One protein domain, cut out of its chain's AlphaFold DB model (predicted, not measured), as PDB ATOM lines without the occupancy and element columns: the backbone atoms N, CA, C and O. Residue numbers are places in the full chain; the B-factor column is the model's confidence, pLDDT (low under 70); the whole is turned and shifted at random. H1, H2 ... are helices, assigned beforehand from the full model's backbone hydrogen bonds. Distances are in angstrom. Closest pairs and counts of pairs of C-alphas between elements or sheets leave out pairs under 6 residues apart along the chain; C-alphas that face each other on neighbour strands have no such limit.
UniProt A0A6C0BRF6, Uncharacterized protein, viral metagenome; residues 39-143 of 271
ATOM      1  N   ILE A  39      18.613 126.613 125.736       95.12
ATOM      2  CA  ILE A  39      18.421 125.547 124.750       95.12
ATOM      3  C   ILE A  39      16.937 125.467 124.380       95.12
ATOM      4  O   ILE A  39      16.063 125.548 125.248       95.12
ATOM      5  N   ILE A  40      16.639 125.343 123.091       96.81
ATOM      6  CA  ILE A  40      15.267 125.159 122.632       96.81
ATOM      7  C   ILE A  40      14.732 123.812 123.127       96.81
ATOM      8  O   ILE A  40      15.393 122.784 123.028       96.81
ATOM      9  N   ASN A  41      13.499 123.805 123.621       96.88
ATOM     10  CA  ASN A  41      12.742 122.565 123.744       96.88
ATOM     11  C   ASN A  41      11.950 122.381 122.445       96.88
ATOM     12  O   ASN A  41      11.016 123.144 122.189       96.88
ATOM     13  N   ILE A  42      12.306 121.375 121.640       97.38
ATOM     14  CA  ILE A  42      11.678 121.103 120.335       97.38
ATOM     15  C   ILE A  42      10.175 120.825 120.456       97.38
ATOM     16  O   ILE A  42       9.407 121.068 119.519       97.38
ATOM     17  N   GLN A  43       9.704 120.404 121.631       95.88
ATOM     18  CA  GLN A  43       8.277 120.227 121.875       95.88
ATOM     19  C   GLN A  43       7.488 121.540 121.860       95.88
ATOM     20  O   GLN A  43       6.316 121.519 121.498       95.88
ATOM     21  N   LYS A  44       8.132 122.687 122.120       94.50
ATOM     22  CA  LYS A  44       7.502 124.018 122.026       94.50
ATOM     23  C   LYS A  44       7.184 124.450 120.591       94.50
ATOM     24  O   LYS A  44       6.452 125.418 120.400       94.50
ATOM     25  N   ILE A  45       7.753 123.778 119.593       96.25
ATOM     26  CA  ILE A  45       7.520 124.073 118.179       96.25
ATOM     27  C   ILE A  45       6.381 123.170 117.712       96.25
ATOM     28  O   ILE A  45       6.598 121.982 117.491       96.25
ATOM     29  N   VAL A  46       5.159 123.699 117.632       95.62
ATOM     30  CA  VAL A  46       3.981 122.920 117.201       95.62
ATOM     31  C   VAL A  46       4.034 122.681 115.694       95.62
ATOM     32  O   VAL A  46       3.910 121.548 115.239       95.62
ATOM     33  N   GLU A  47       4.322 123.737 114.940       96.00
ATOM     34  CA  GLU A  47       4.461 123.725 113.487       96.00
ATOM     35  C   GLU A  47       5.639 124.602 113.049       96.00
ATOM     36  O   GLU A  47       6.091 125.480 113.789       96.00
ATOM     37  N   ILE A  48       6.161 124.351 111.846       96.94
ATOM     38  CA  ILE A  48       7.197 125.206 111.257       96.94
ATOM     39  C   ILE A  48       6.521 126.489 110.754       96.94
ATOM     40  O   ILE A  48       5.586 126.382 109.959       96.94
ATOM     41  N   PRO A  49       7.001 127.686 111.141       96.44
ATOM     42  CA  PRO A  49       6.397 128.932 110.688       96.44
ATOM     43  C   PRO A  49       6.389 129.062 109.157       96.44
ATOM     44  O   PRO A  49       7.366 128.734 108.481       96.44
ATOM     45  N   SER A  50       5.287 129.580 108.613       95.19
ATOM     46  CA  SER A  50       5.039 129.679 107.168       95.19
ATOM     47  C   SER A  50       5.582 130.957 106.519       95.19
ATOM     48  O   SER A  50       5.565 131.072 105.293       95.19
ATOM     49  N   SER A  51       6.098 131.901 107.312       96.69
ATOM     50  CA  SER A  51       6.723 133.133 106.828       96.69
ATOM     51  C   SER A  51       7.936 133.538 107.663       96.69
ATOM     52  O   SER A  51       8.016 133.291 108.871       96.69
ATOM     53  N   TYR A  52       8.901 134.189 107.013       97.56
ATOM     54  CA  TYR A  52       9.983 134.868 107.716       97.56
ATOM     55  C   TYR A  52       9.448 136.095 108.473       97.56
ATOM     56  O   TYR A  52       8.564 136.774 107.949       97.56
ATOM     57  N   PRO A  53       9.990 136.432 109.661       96.81
ATOM     58  CA  PRO A  53       9.617 137.662 110.358       96.81
ATOM     59  C   PRO A  53       9.830 138.906 109.485       96.81
ATOM     60  O   PRO A  53      10.844 139.013 108.791       96.81
ATOM     61  N   ASN A  54       8.921 139.882 109.560       95.25
ATOM     62  CA  ASN A  54       9.007 141.111 108.756       95.25
ATOM     63  C   ASN A  54      10.319 141.878 108.993       95.25
ATOM     64  O   ASN A  54      10.934 142.348 108.039       95.25
ATOM     65  N   GLU A  55      10.790 141.931 110.245       94.12
ATOM     66  CA  GLU A  55      12.084 142.539 110.598       94.12
ATOM     67  C   GLU A  55      13.267 141.865 109.878       94.12
ATOM     68  O   GLU A  55      14.210 142.532 109.454       94.12
ATOM     69  N   PHE A  56      13.198 140.548 109.673       96.38
ATOM     70  CA  PHE A  56      14.222 139.798 108.952       96.38
ATOM     71  C   PHE A  56      14.143 140.036 107.441       96.38
ATOM     72  O   PHE A  56      15.173 140.212 106.793       96.38
ATOM     73  N   LEU A  57      12.935 140.094 106.872       95.19
ATOM     74  CA  LEU A  57      12.750 140.409 105.452       95.19
ATOM     75  C   LEU A  57      13.250 141.817 105.115       95.19
ATOM     76  O   LEU A  57      13.935 141.995 104.108       95.19
ATOM     77  N   GLN A  58      12.981 142.792 105.986       91.38
ATOM     78  CA  GLN A  58      13.515 144.145 105.854       91.38
ATOM     79  C   GLN A  58      15.047 144.143 105.926       91.38
ATOM     80  O   GLN A  58      15.702 144.752 105.079       91.38
ATOM     81  N   PHE A  59      15.628 143.409 106.882       90.12
ATOM     82  CA  PHE A  59      17.075 143.221 106.972       90.12
ATOM     83  C   PHE A  59      17.661 142.618 105.682       90.12
ATOM     84  O   PHE A  59      18.657 143.132 105.167       90.12
ATOM     85  N   CYS A  60      17.040 141.577 105.120       88.94
ATOM     86  CA  CYS A  60      17.486 140.978 103.863       88.94
ATOM     87  C   CYS A  60      17.384 141.954 102.686       88.94
ATOM     88  O   CYS A  60      18.322 142.028 101.897       88.94
ATOM     89  N   ALA A  61      16.296 142.724 102.588       86.69
ATOM     90  CA  ALA A  61      16.100 143.704 101.522       86.69
ATOM     91  C   ALA A  61      17.164 144.813 101.557       86.69
ATOM     92  O   ALA A  61      17.801 145.081 100.540       86.69
ATOM     93  N   VAL A  62      17.420 145.392 102.737       77.38
ATOM     94  CA  VAL A  62      18.441 146.441 102.936       77.38
ATOM     95  C   VAL A  62      19.842 145.941 102.576       77.38
ATOM     96  O   VAL A  62      20.644 146.685 102.021       77.38
ATOM     97  N   ASN A  63      20.137 144.672 102.866       75.50
ATOM     98  CA  ASN A  63      21.460 144.083 102.651       75.50
ATOM     99  C   ASN A  63      21.575 143.278 101.344       75.50
ATOM    100  O   ASN A  63      22.571 142.579 101.149       75.50
ATOM    101  N   LEU A  64      20.573 143.361 100.457       80.50
ATOM    102  CA  LEU A  64      20.517 142.643  99.174       80.50
ATOM    103  C   LEU A  64      20.740 141.121  99.313       80.50
ATOM    104  O   LEU A  64      21.332 140.475  98.443       80.50
ATOM    105  N   LEU A  65      20.270 140.535 100.417       85.19
ATOM    106  CA  LEU A  65      20.385 139.106 100.695       85.19
ATOM    107  C   LEU A  65      19.190 138.342 100.123       85.19
ATOM    108  O   LEU A  65      18.044 138.780 100.215       85.19
ATOM    109  N   LYS A  66      19.457 137.145  99.593       90.75
ATOM    110  CA  LYS A  66      18.425 136.192  99.168       90.75
ATOM    111  C   LYS A  66      18.393 135.020 100.154       90.75
ATOM    112  O   LYS A  66      19.251 134.138 100.046       90.75
ATOM    113  N   PRO A  67      17.462 134.998 101.128       91.94
ATOM    114  CA  PRO A  67      17.334 133.859 102.025       91.94
ATOM    115  C   PRO A  67      16.898 132.608 101.242       91.94
ATOM    116  O   PRO A  67      16.305 132.724 100.164       91.94
ATOM    117  N   PRO A  68      17.172 131.397 101.758       93.94
ATOM    118  CA  PRO A  68      16.689 130.169 101.141       93.94
ATOM    119  C   PRO A  68      15.159 130.174 101.030       93.94
ATOM    120  O   PRO A  68      14.460 130.732 101.880       93.94
ATOM    121  N   ALA A  69      14.628 129.509 100.000       94.56
ATOM    122  CA  ALA A  69      13.186 129.329  99.858       94.56
ATOM    123  C   ALA A  69      12.614 128.677 101.124       94.56
ATOM    124  O   ALA A  69      13.155 127.673 101.595       94.56
ATOM    125  N   ILE A  70      11.524 129.226 101.663       94.19
ATOM    126  CA  ILE A  70      10.994 128.829 102.977       94.19
ATOM    127  C   ILE A  70      10.607 127.345 103.052       94.19
ATOM    128  O   ILE A  70      10.846 126.696 104.065       94.19
ATOM    129  N   GLY A  71      10.112 126.770 101.951       92.88
ATOM    130  CA  GLY A  71       9.771 125.346 101.862       92.88
ATOM    131  C   GLY A  71      10.978 124.401 101.786       92.88
ATOM    132  O   GLY A  71      10.828 123.195 101.986       92.88
ATOM    133  N   SER A  72      12.182 124.919 101.517       95.44
ATOM    134  CA  SER A  72      13.403 124.107 101.489       95.44
ATOM    135  C   SER A  72      13.805 123.652 102.895       95.44
ATOM    136  O   SER A  72      13.466 124.289 103.889       95.44
ATOM    137  N   LYS A  73      14.600 122.581 102.994       96.38
ATOM    138  CA  LYS A  73      15.097 122.056 104.282       96.38
ATOM    139  C   LYS A  73      15.842 123.131 105.095       96.38
ATOM    140  O   LYS A  73      15.618 123.262 106.293       96.38
ATOM    141  N   ASN A  74      16.660 123.946 104.420       95.62
ATOM    142  CA  ASN A  74      17.375 125.078 105.027       95.62
ATOM    143  C   ASN A  74      16.439 126.246 105.370       95.62
ATOM    144  O   ASN A  74      16.632 126.894 106.390       95.62
ATOM    145  N   GLY A  75      15.428 126.516 104.539       96.69
ATOM    146  CA  GLY A  75      14.425 127.548 104.814       96.69
ATOM    147  C   GLY A  75      13.601 127.233 106.059       96.69
ATOM    148  O   GLY A  75      13.456 128.093 106.920       96.69
ATOM    149  N   LYS A  76      13.170 125.974 106.205       97.88
ATOM    150  CA  LYS A  76      12.447 125.457 107.378       97.88
ATOM    151  C   LYS A  76      13.244 125.603 108.679       97.88
ATOM    152  O   LYS A  76      12.695 126.023 109.697       97.88
ATOM    153  N   ALA A  77      14.534 125.279 108.652       97.44
ATOM    154  CA  ALA A  77      15.409 125.472 109.807       97.44
ATOM    155  C   ALA A  77      15.619 126.966 110.111       97.44
ATOM    156  O   ALA A  77      15.386 127.397 111.241       97.44
ATOM    157  N   LEU A  78      15.945 127.773 109.092       97.75
ATOM    158  CA  LEU A  78      16.180 129.211 109.239       97.75
ATOM    159  C   LEU A  78      14.961 129.935 109.817       97.75
ATOM    160  O   LEU A  78      15.089 130.683 110.781       97.75
ATOM    161  N   VAL A  79      13.774 129.709 109.242       97.62
ATOM    162  CA  VAL A  79      12.546 130.377 109.687       97.62
ATOM    163  C   VAL A  79      12.228 130.024 111.138       97.62
ATOM    164  O   VAL A  79      11.901 130.904 111.930       97.62
ATOM    165  N   THR A  80      12.436 128.766 111.527       97.75
ATOM    166  CA  THR A  80      12.261 128.331 112.913       97.75
ATOM    167  C   THR A  80      13.235 129.064 113.838       97.75
ATOM    168  O   THR A  80      12.819 129.640 114.839       97.75
ATOM    169  N   MET A  81      14.523 129.128 113.499       96.94
ATOM    170  CA  MET A  81      15.513 129.835 114.324       96.94
ATOM    171  C   MET A  81      15.180 131.323 114.506       96.94
ATOM    172  O   MET A  81      15.426 131.879 115.573       96.94
ATOM    173  N   LEU A  82      14.608 131.961 113.483       96.62
ATOM    174  CA  LEU A  82      14.237 133.377 113.515       96.62
ATOM    175  C   LEU A  82      13.027 133.654 114.420       96.62
ATOM    176  O   LEU A  82      13.021 134.661 115.126       96.62
ATOM    177  N   HIS A  83      12.029 132.766 114.429       96.00
ATOM    178  CA  HIS A  83      10.854 132.884 115.307       96.00
ATOM    179  C   HIS A  83      11.165 132.520 116.764       96.00
ATOM    180  O   HIS A  83      10.563 133.069 117.683       96.00
ATOM    181  N   TYR A  84      12.159 131.661 116.991       95.25
ATOM    182  CA  TYR A  84      12.618 131.256 118.322       95.25
ATOM    183  C   TYR A  84      13.963 131.914 118.693       95.25
ATOM    184  O   TYR A  84      14.843 131.262 119.254       95.25
ATOM    185  N   LYS A  85      14.123 133.219 118.409       91.94
ATOM    186  CA  LYS A  85      15.396 133.972 118.531       91.94
ATOM    187  C   LYS A  85      16.034 134.018 119.931       91.94
ATOM    188  O   LYS A  85      17.245 134.223 120.045       91.94
ATOM    189  N   GLU A  86      15.240 133.799 120.979       91.88
ATOM    190  CA  GLU A  86      15.686 133.715 122.384       91.88
ATOM    191  C   GLU A  86      16.305 132.351 122.744       91.88
ATOM    192  O   GLU A  86      16.821 132.156 123.849       91.88
ATOM    193  N   TYR A  87      16.255 131.391 121.819       95.25
ATOM    194  CA  TYR A  87      16.748 130.040 122.021       95.25
ATOM    195  C   TYR A  87      17.936 129.723 121.116       95.25
ATOM    196  O   TYR A  87      18.187 130.384 120.107       95.25
ATOM    197  N   TYR A  88      18.666 128.674 121.479       95.88
ATOM    198  CA  TYR A  88      19.647 128.046 120.611       95.88
ATOM    199  C   TYR A  88      19.335 126.572 120.391       95.88
ATOM    200  O   TYR A  88      18.722 125.909 121.224       95.88
ATOM    201  N   PHE A  89      19.828 126.064 119.273       97.25
ATOM    202  CA  PHE A  89      19.795 124.665 118.895       97.25
ATOM    203  C   PHE A  89      21.190 124.069 119.106       97.25
ATOM    204  O   PHE A  89      22.207 124.743 118.970       97.25
ATOM    205  N   ASN A  90      21.252 122.797 119.440       96.25
ATOM    206  CA  ASN A  90      22.454 121.979 119.505       96.25
ATOM    207  C   ASN A  90      22.226 120.726 118.646       96.25
ATOM    208  O   ASN A  90      21.182 120.583 118.015       96.25
ATOM    209  N   ARG A  91      23.183 119.797 118.613       95.69
ATOM    210  CA  ARG A  91      23.040 118.568 117.817       95.69
ATOM    211  C   ARG A  91      21.749 117.802 118.129       95.69
ATOM    212  O   ARG A  91      21.056 117.404 117.196       95.69
ATOM    213  N   ASP A  92      21.442 117.611 119.407       97.38
ATOM    214  CA  ASP A  92      20.312 116.782 119.838       97.38
ATOM    215  C   ASP A  92      18.985 117.421 119.434       97.38
ATOM    216  O   ASP A  92      18.167 116.792 118.770       97.38
ATOM    217  N   THR A  93      18.828 118.718 119.693       97.81
ATOM    218  CA  THR A  93      17.635 119.475 119.290       97.81
ATOM    219  C   THR A  93      17.515 119.620 117.768       97.81
ATOM    220  O   THR A  93      16.405 119.576 117.243       97.81
ATOM    221  N   CYS A  94      18.619 119.707 117.015       97.81
ATOM    222  CA  CYS A  94      18.581 119.635 115.549       97.81
ATOM    223  C   CYS A  94      18.073 118.266 115.063       97.81
ATOM    224  O   CYS A  94      17.253 118.210 114.146       97.81
ATOM    225  N   ASN A  95      18.538 117.166 115.668       97.62
ATOM    226  CA  ASN A  95      18.084 115.806 115.350       97.62
ATOM    227  C   ASN A  95      16.602 115.608 115.692       97.62
ATOM    228  O   ASN A  95      15.835 115.086 114.883       97.62
ATOM    229  N   GLU A  96      16.190 116.063 116.873       98.06
ATOM    230  CA  GLU A  96      14.794 116.056 117.296       98.06
ATOM    231  C   GLU A  96      13.917 116.875 116.347       98.06
ATOM    232  O   GLU A  96      12.845 116.410 115.966       98.06
ATOM    233  N   PHE A  97      14.377 118.053 115.916       98.38
ATOM    234  CA  PHE A  97      13.652 118.904 114.976       98.38
ATOM    235  C   PHE A  97      13.415 118.197 113.640       98.38
ATOM    236  O   PHE A  97      12.276 118.112 113.180       98.38
ATOM    237  N   VAL A  98      14.471 117.658 113.018       97.75
ATOM    238  CA  VAL A  98      14.324 116.998 111.711       97.75
ATOM    239  C   VAL A  98      13.458 115.745 111.805       97.75
ATOM    240  O   VAL A  98      12.669 115.495 110.898       97.75
ATOM    241  N   LYS A  99      13.532 115.007 112.923       97.62
ATOM    242  CA  LYS A  99      12.671 113.848 113.185       97.62
ATOM    243  C   LYS A  99      11.212 114.268 113.367       97.62
ATOM    244  O   LYS A  99      10.333 113.683 112.742       97.62
ATOM    245  N   LYS A 100      10.955 115.290 114.188       97.81
ATOM    246  CA  LYS A 100       9.603 115.784 114.491       97.81
ATOM    247  C   LYS A 100       8.873 116.272 113.242       97.81
ATOM    248  O   LYS A 100       7.689 115.999 113.090       97.81
ATOM    249  N   PHE A 101       9.577 116.962 112.348       97.25
ATOM    250  CA  PHE A 101       8.986 117.552 111.144       97.25
ATOM    251  C   PHE A 101       9.234 116.748 109.863       97.25
ATOM    252  O   PHE A 101       9.037 117.275 108.767       97.25
ATOM    253  N   ASN A 102       9.673 115.493 109.994       96.88
ATOM    254  CA  ASN A 102       9.940 114.580 108.882       96.88
ATOM    255  C   ASN A 102      10.817 115.204 107.773       96.88
ATOM    256  O   ASN A 102      10.504 115.158 106.582       96.88
ATOM    257  N   ILE A 103      11.909 115.862 108.172       96.69
ATOM    258  CA  ILE A 103      12.860 116.489 107.253       96.69
ATOM    259  C   ILE A 103      13.972 115.489 106.952       96.69
ATOM    260  O   ILE A 103      14.897 115.307 107.739       96.69
ATOM    261  N   GLU A 104      13.921 114.878 105.773       94.44
ATOM    262  CA  GLU A 104      14.968 113.957 105.333       94.44
ATOM    263  C   GLU A 104      16.312 114.678 105.181       94.44
ATOM    264  O   GLU A 104      16.478 115.552 104.329       94.44
ATOM    265  N   THR A 105      17.319 114.311 105.962       93.44
ATOM    266  CA  THR A 105      18.677 114.836 105.800       93.44
ATOM    267  C   THR A 105      19.694 113.836 106.321       93.44
ATOM    268  O   THR A 105      19.437 113.117 107.281       93.44
ATOM    269  N   LYS A 106      20.868 113.803 105.685       90.88
ATOM    270  CA  LYS A 106      22.023 113.041 106.180       90.88
ATOM    271  C   LYS A 106      22.764 113.788 107.291       90.88
ATOM    272  O   LYS A 106      23.523 113.183 108.035       90.88
ATOM    273  N   ASP A 107      22.549 115.099 107.383       91.06
ATOM    274  CA  ASP A 107      23.199 115.976 108.348       91.06
ATOM    275  C   ASP A 107      22.198 117.047 108.804       91.06
ATOM    276  O   ASP A 107      21.898 118.007 108.087       91.06
ATOM    277  N   SER A 108      21.612 116.834 109.982       94.50
ATOM    278  CA  SER A 108      20.643 117.747 110.595       94.50
ATOM    279  C   SER A 108      21.278 119.085 110.956       94.50
ATOM    280  O   SER A 108      20.657 120.127 110.776       94.50
ATOM    281  N   ILE A 109      22.540 119.074 111.387       94.38
ATOM    282  CA  ILE A 109      23.278 120.257 111.823       94.38
ATOM    283  C   ILE A 109      23.486 121.227 110.660       94.38
ATOM    284  O   ILE A 109      23.369 122.439 110.849       94.38
ATOM    285  N   GLN A 110      23.763 120.708 109.459       91.75
ATOM    286  CA  GLN A 110      23.969 121.540 108.271       91.75
ATOM    287  C   GLN A 110      22.797 122.465 107.965       91.75
ATOM    288  O   GLN A 110      23.022 123.567 107.459       91.75
ATOM    289  N   LEU A 111      21.576 122.039 108.297       95.62
ATOM    290  CA  LEU A 111      20.390 122.854 108.083       95.62
ATOM    291  C   LEU A 111      20.384 124.110 108.952       95.62
ATOM    292  O   LEU A 111      19.798 125.089 108.525       95.62
ATOM    293  N   PHE A 112      21.049 124.092 110.112       94.94
ATOM    294  CA  PHE A 112      21.045 125.175 111.104       94.94
ATOM    295  C   PHE A 112      22.336 126.006 111.103       94.94
ATOM    296  O   PHE A 112      22.326 127.178 111.474       94.94
ATOM    297  N   ASN A 113      23.472 125.423 110.701       88.69
ATOM    298  CA  ASN A 113      24.783 126.079 110.807       88.69
ATOM    299  C   ASN A 113      25.317 126.666 109.486       88.69
ATOM    300  O   ASN A 113      26.358 127.324 109.480       88.69
ATOM    301  N   LYS A 114      24.636 126.435 108.356       87.31
ATOM    302  CA  LYS A 114      25.058 126.953 107.043       87.31
ATOM    303  C   LYS A 114      24.376 128.262 106.653       87.31
ATOM    304  O   LYS A 114      24.585 128.712 105.530       87.31
ATOM    305  N   HIS A 115      23.629 128.914 107.547       91.12
ATOM    306  CA  HIS A 115      22.899 130.130 107.171       91.12
ATOM    307  C   HIS A 115      23.785 131.308 106.756       91.12
ATOM    308  O   HIS A 115      23.417 132.104 105.892       91.12
ATOM    309  N   GLU A 116      25.016 131.333 107.255       85.31
ATOM    310  CA  GLU A 116      26.035 132.302 106.856       85.31
ATOM    311  C   GLU A 116      26.402 132.227 105.370       85.31
ATOM    312  O   GLU A 116      26.883 133.200 104.803       85.31
ATOM    313  N   GLN A 117      26.130 131.109 104.691       84.12
ATOM    314  CA  GLN A 117      26.337 130.992 103.242       84.12
ATOM    315  C   GLN A 117      25.394 131.882 102.427       84.12
ATOM    316  O   GLN A 117      25.707 132.198 101.282       84.12
ATOM    317  N   TRP A 118      24.281 132.313 103.023       86.75
ATOM    318  CA  TRP A 118      23.353 133.291 102.450       86.75
ATOM    319  C   TRP A 118      23.558 134.697 103.036       86.75
ATOM    320  O   TRP A 118      22.733 135.580 102.822       86.75
ATOM    321  N   GLY A 119      24.659 134.917 103.766       84.19
ATOM    322  CA  GLY A 119      25.051 136.222 104.298       84.19
ATOM    323  C   GLY A 119      24.424 136.578 105.640       84.19
ATOM    324  O   GLY A 119      24.556 137.717 106.068       84.19
ATOM    325  N   ILE A 120      23.777 135.627 106.319       91.44
ATOM    326  CA  ILE A 120      23.080 135.833 107.599       91.44
ATOM    327  C   ILE A 120      23.984 135.388 108.749       91.44
ATOM    328  O   ILE A 120      24.421 134.241 108.748       91.44
ATOM    329  N   ALA A 121      24.268 136.252 109.725       89.44
ATOM    330  CA  ALA A 121      25.106 135.894 110.871       89.44
ATOM    331  C   ALA A 121      24.451 134.875 111.794       89.44
ATOM    332  O   ALA A 121      23.284 134.995 112.169       89.44
ATOM    333  N   THR A 122      25.234 133.865 112.165       91.38
ATOM    334  CA  THR A 122      24.827 132.828 113.106       91.38
ATOM    335  C   THR A 122      25.818 132.736 114.251       91.38
ATOM    336  O   THR A 122      26.910 133.297 114.196       91.38
ATOM    337  N   SER A 123      25.446 131.988 115.285       89.62
ATOM    338  CA  SER A 123      26.314 131.764 116.431       89.62
ATOM    339  C   SER A 123      27.726 131.324 116.035       89.62
ATOM    340  O   SER A 123      27.924 130.332 115.333       89.62
ATOM    341  N   LYS A 124      28.724 132.014 116.593       83.44
ATOM    342  CA  LYS A 124      30.139 131.617 116.524       83.44
ATOM    343  C   LYS A 124      30.507 130.524 117.537       83.44
ATOM    344  O   LYS A 124      31.638 130.041 117.539       83.44
ATOM    345  N   LYS A 125      29.587 130.152 118.436       84.56
ATOM    346  CA  LYS A 125      29.849 129.179 119.503       84.56
ATOM    347  C   LYS A 125      29.779 127.756 118.939       84.56
ATOM    348  O   LYS A 125      28.819 127.377 118.274       84.56
ATOM    349  N   LYS A 126      30.795 126.937 119.227       83.94
ATOM    350  CA  LYS A 126      30.831 125.530 118.798       83.94
ATOM    351  C   LYS A 126      29.607 124.778 119.342       83.94
ATOM    352  O   LYS A 126      29.300 124.885 120.524       83.94
ATOM    353  N   SER A 127      28.947 124.002 118.481       88.25
ATOM    354  CA  SER A 127      27.775 123.163 118.811       88.25
ATOM    355  C   SER A 127      26.527 123.911 119.301       88.25
ATOM    356  O   SER A 127      25.613 123.283 119.831       88.25
ATOM    357  N   ILE A 128      26.482 125.229 119.117       92.50
ATOM    358  CA  ILE A 128      25.359 126.089 119.473       92.50
ATOM    359  C   ILE A 128      24.951 126.827 118.199       92.50
ATOM    360  O   ILE A 128      25.776 127.477 117.568       92.50
ATOM    361  N   TYR A 129      23.688 126.716 117.805       95.50
ATOM    362  CA  TYR A 129      23.173 127.219 116.538       95.50
ATOM    363  C   TYR A 129      21.985 128.139 116.804       95.50
ATOM    364  O   TYR A 129      20.957 127.726 117.329       95.50
ATOM    365  N   TYR A 130      22.130 129.407 116.452       94.75
ATOM    366  CA  TYR A 130      21.067 130.409 116.453       94.75
ATOM    367  C   TYR A 130      21.432 131.488 115.431       94.75
ATOM    368  O   TYR A 130      22.594 131.582 115.027       94.75
ATOM    369  N   VAL A 131      20.454 132.285 115.006       94.25
ATOM    370  CA  VAL A 131      20.700 133.489 114.202       94.25
ATOM    371  C   VAL A 131      20.969 134.645 115.159       94.25
ATOM    372  O   VAL A 131      20.224 134.828 116.127       94.25
ATOM    373  N   ASP A 132      22.042 135.397 114.924       89.44
ATOM    374  CA  ASP A 132      22.373 136.543 115.768       89.44
ATOM    375  C   ASP A 132      21.230 137.567 115.736       89.44
ATOM    376  O   ASP A 132      20.661 137.847 114.680       89.44
ATOM    377  N   TYR A 133      20.899 138.127 116.900       84.75
ATOM    378  CA  TYR A 133      19.921 139.204 117.018       84.75
ATOM    379  C   TYR A 133      20.479 140.339 117.894       84.75
ATOM    380  O   TYR A 133      20.953 140.039 118.997       84.75
ATOM    381  N   PRO A 134      20.410 141.616 117.460       87.44
ATOM    382  CA  PRO A 134      19.881 142.083 116.166       87.44
ATOM    383  C   PRO A 134      20.619 141.457 114.969       87.44
ATOM    384  O   PRO A 134      21.723 140.946 115.140       87.44
ATOM    385  N   TYR A 135      19.980 141.386 113.795       88.31
ATOM    386  CA  TYR A 135      20.541 140.666 112.644       88.31
ATOM    387  C   TYR A 135      21.806 141.346 112.115       88.31
ATOM    388  O   TYR A 135      21.846 142.565 111.958       88.31
ATOM    389  N   HIS A 136      22.818 140.543 111.790       83.56
ATOM    390  CA  HIS A 136      24.068 141.012 111.196       83.56
ATOM    391  C   HIS A 136      24.360 140.263 109.896       83.56
ATOM    392  O   HIS A 136      23.945 139.117 109.704       83.56
ATOM    393  N   VAL A 137      25.093 140.917 108.997       78.94
ATOM    394  CA  VAL A 137      25.587 140.296 107.765       78.94
ATOM    395  C   VAL A 137      26.868 139.502 108.023       78.94
ATOM    396  O   VAL A 137      27.662 139.859 108.892       78.94
ATOM    397  N   THR A 138      27.111 138.450 107.238       78.25
ATOM    398  CA  THR A 138      28.412 137.756 107.200       78.25
ATOM    399  C   THR A 138      29.074 137.850 105.838       78.25
ATOM    400  O   THR A 138      28.424 137.930 104.798       78.25
ATOM    401  N   ASN A 139      30.405 137.780 105.847       62.06
ATOM    402  CA  ASN A 139      31.228 137.842 104.642       62.06
ATOM    403  C   ASN A 139      31.439 136.470 103.972       62.06
ATOM    404  O   ASN A 139      32.072 136.400 102.922       62.06
ATOM    405  N   LYS A 140      30.886 135.371 104.510       66.25
ATOM    406  CA  LYS A 140      31.054 134.015 103.946       66.25
ATOM    407  C   LYS A 140      30.606 133.846 102.485       66.25
ATOM    408  O   LYS A 140      31.303 133.131 101.763       66.25
ATOM    409  N   PRO A 141      29.525 134.486 101.999       58.91
ATOM    410  CA  PRO A 141      29.184 134.439 100.577       58.91
ATOM    411  C   PRO A 141      30.255 135.123  99.713       58.91
ATOM    412  O   PRO A 141      30.560 134.650  98.622       58.91
ATOM    413  N   LYS A 142      30.880 136.189 100.237       50.81
ATOM    414  CA  LYS A 142      31.951 136.960  99.582       50.81
ATOM    415  C   LYS A 142      33.297 136.215  99.590       50.81
ATOM    416  O   LYS A 142      34.018 136.248  98.607       50.81
ATOM    417  N   MET A 143      33.613 135.444 100.637       50.91
ATOM    418  CA  MET A 143      34.826 134.600 100.681       50.91
ATOM    419  C   MET A 143      34.836 133.469  99.639       50.91
ATOM    420  O   MET A 143      35.892 132.912  99.354       50.91
TER     421      MET A 143
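This is residues 39 to 143 of the 271 residues of an uncharacterized protein of viral metagenome (UniProt A0A6C0BRF6). Helix H2 sits in the middle of a loop-rich body, with H1 and H3 toward opposite ends and short helices H4, H5 and H6 in a row along one side. Residues 39 to 53 run past H2 to H1. The 105 printed residues have six named helices, H1 to H6 in order, and no named strand; the class is all helix, with only 42 residues in helices. The whole is compact, radius of gyration of the C-alphas 12.7 A, spanning 34 by 28 by 24 A.

H1, residues 54 to 62, and H2, residues 73 to 83, are close but not clearly touching; their closest C-alphas, Phe 56 and Leu 82, are 7.9 A apart. H3, residues 91 to 100, is near H2. H2 touches H4, residues 110 to 113, closest C-alphas Asn 74 and Leu 111, 4.8 A. H5, residues 115 to 118, touches H6, residues 140 to 143, closest C-alphas Gln 117 and Pro 141, 5.2 A. Every O i to N i+4 pair is within hydrogen-bond range in H1, H2 and H3; H4, H5 and H6 are too short for one.

H1 begins at C-alpha 54 (9.007, 141.111, 108.756); H2 is 16.0 A long, H3 14.1 A. H6 ends at C-alpha 143 (34.826, 134.600, 100.681).

The C-alphas farthest apart, Val 46 and Met 143, are 36.9 A apart. The printed part has no cut; the H5 to H6 link is long. Residues 139 to 143 have pLDDT under 70.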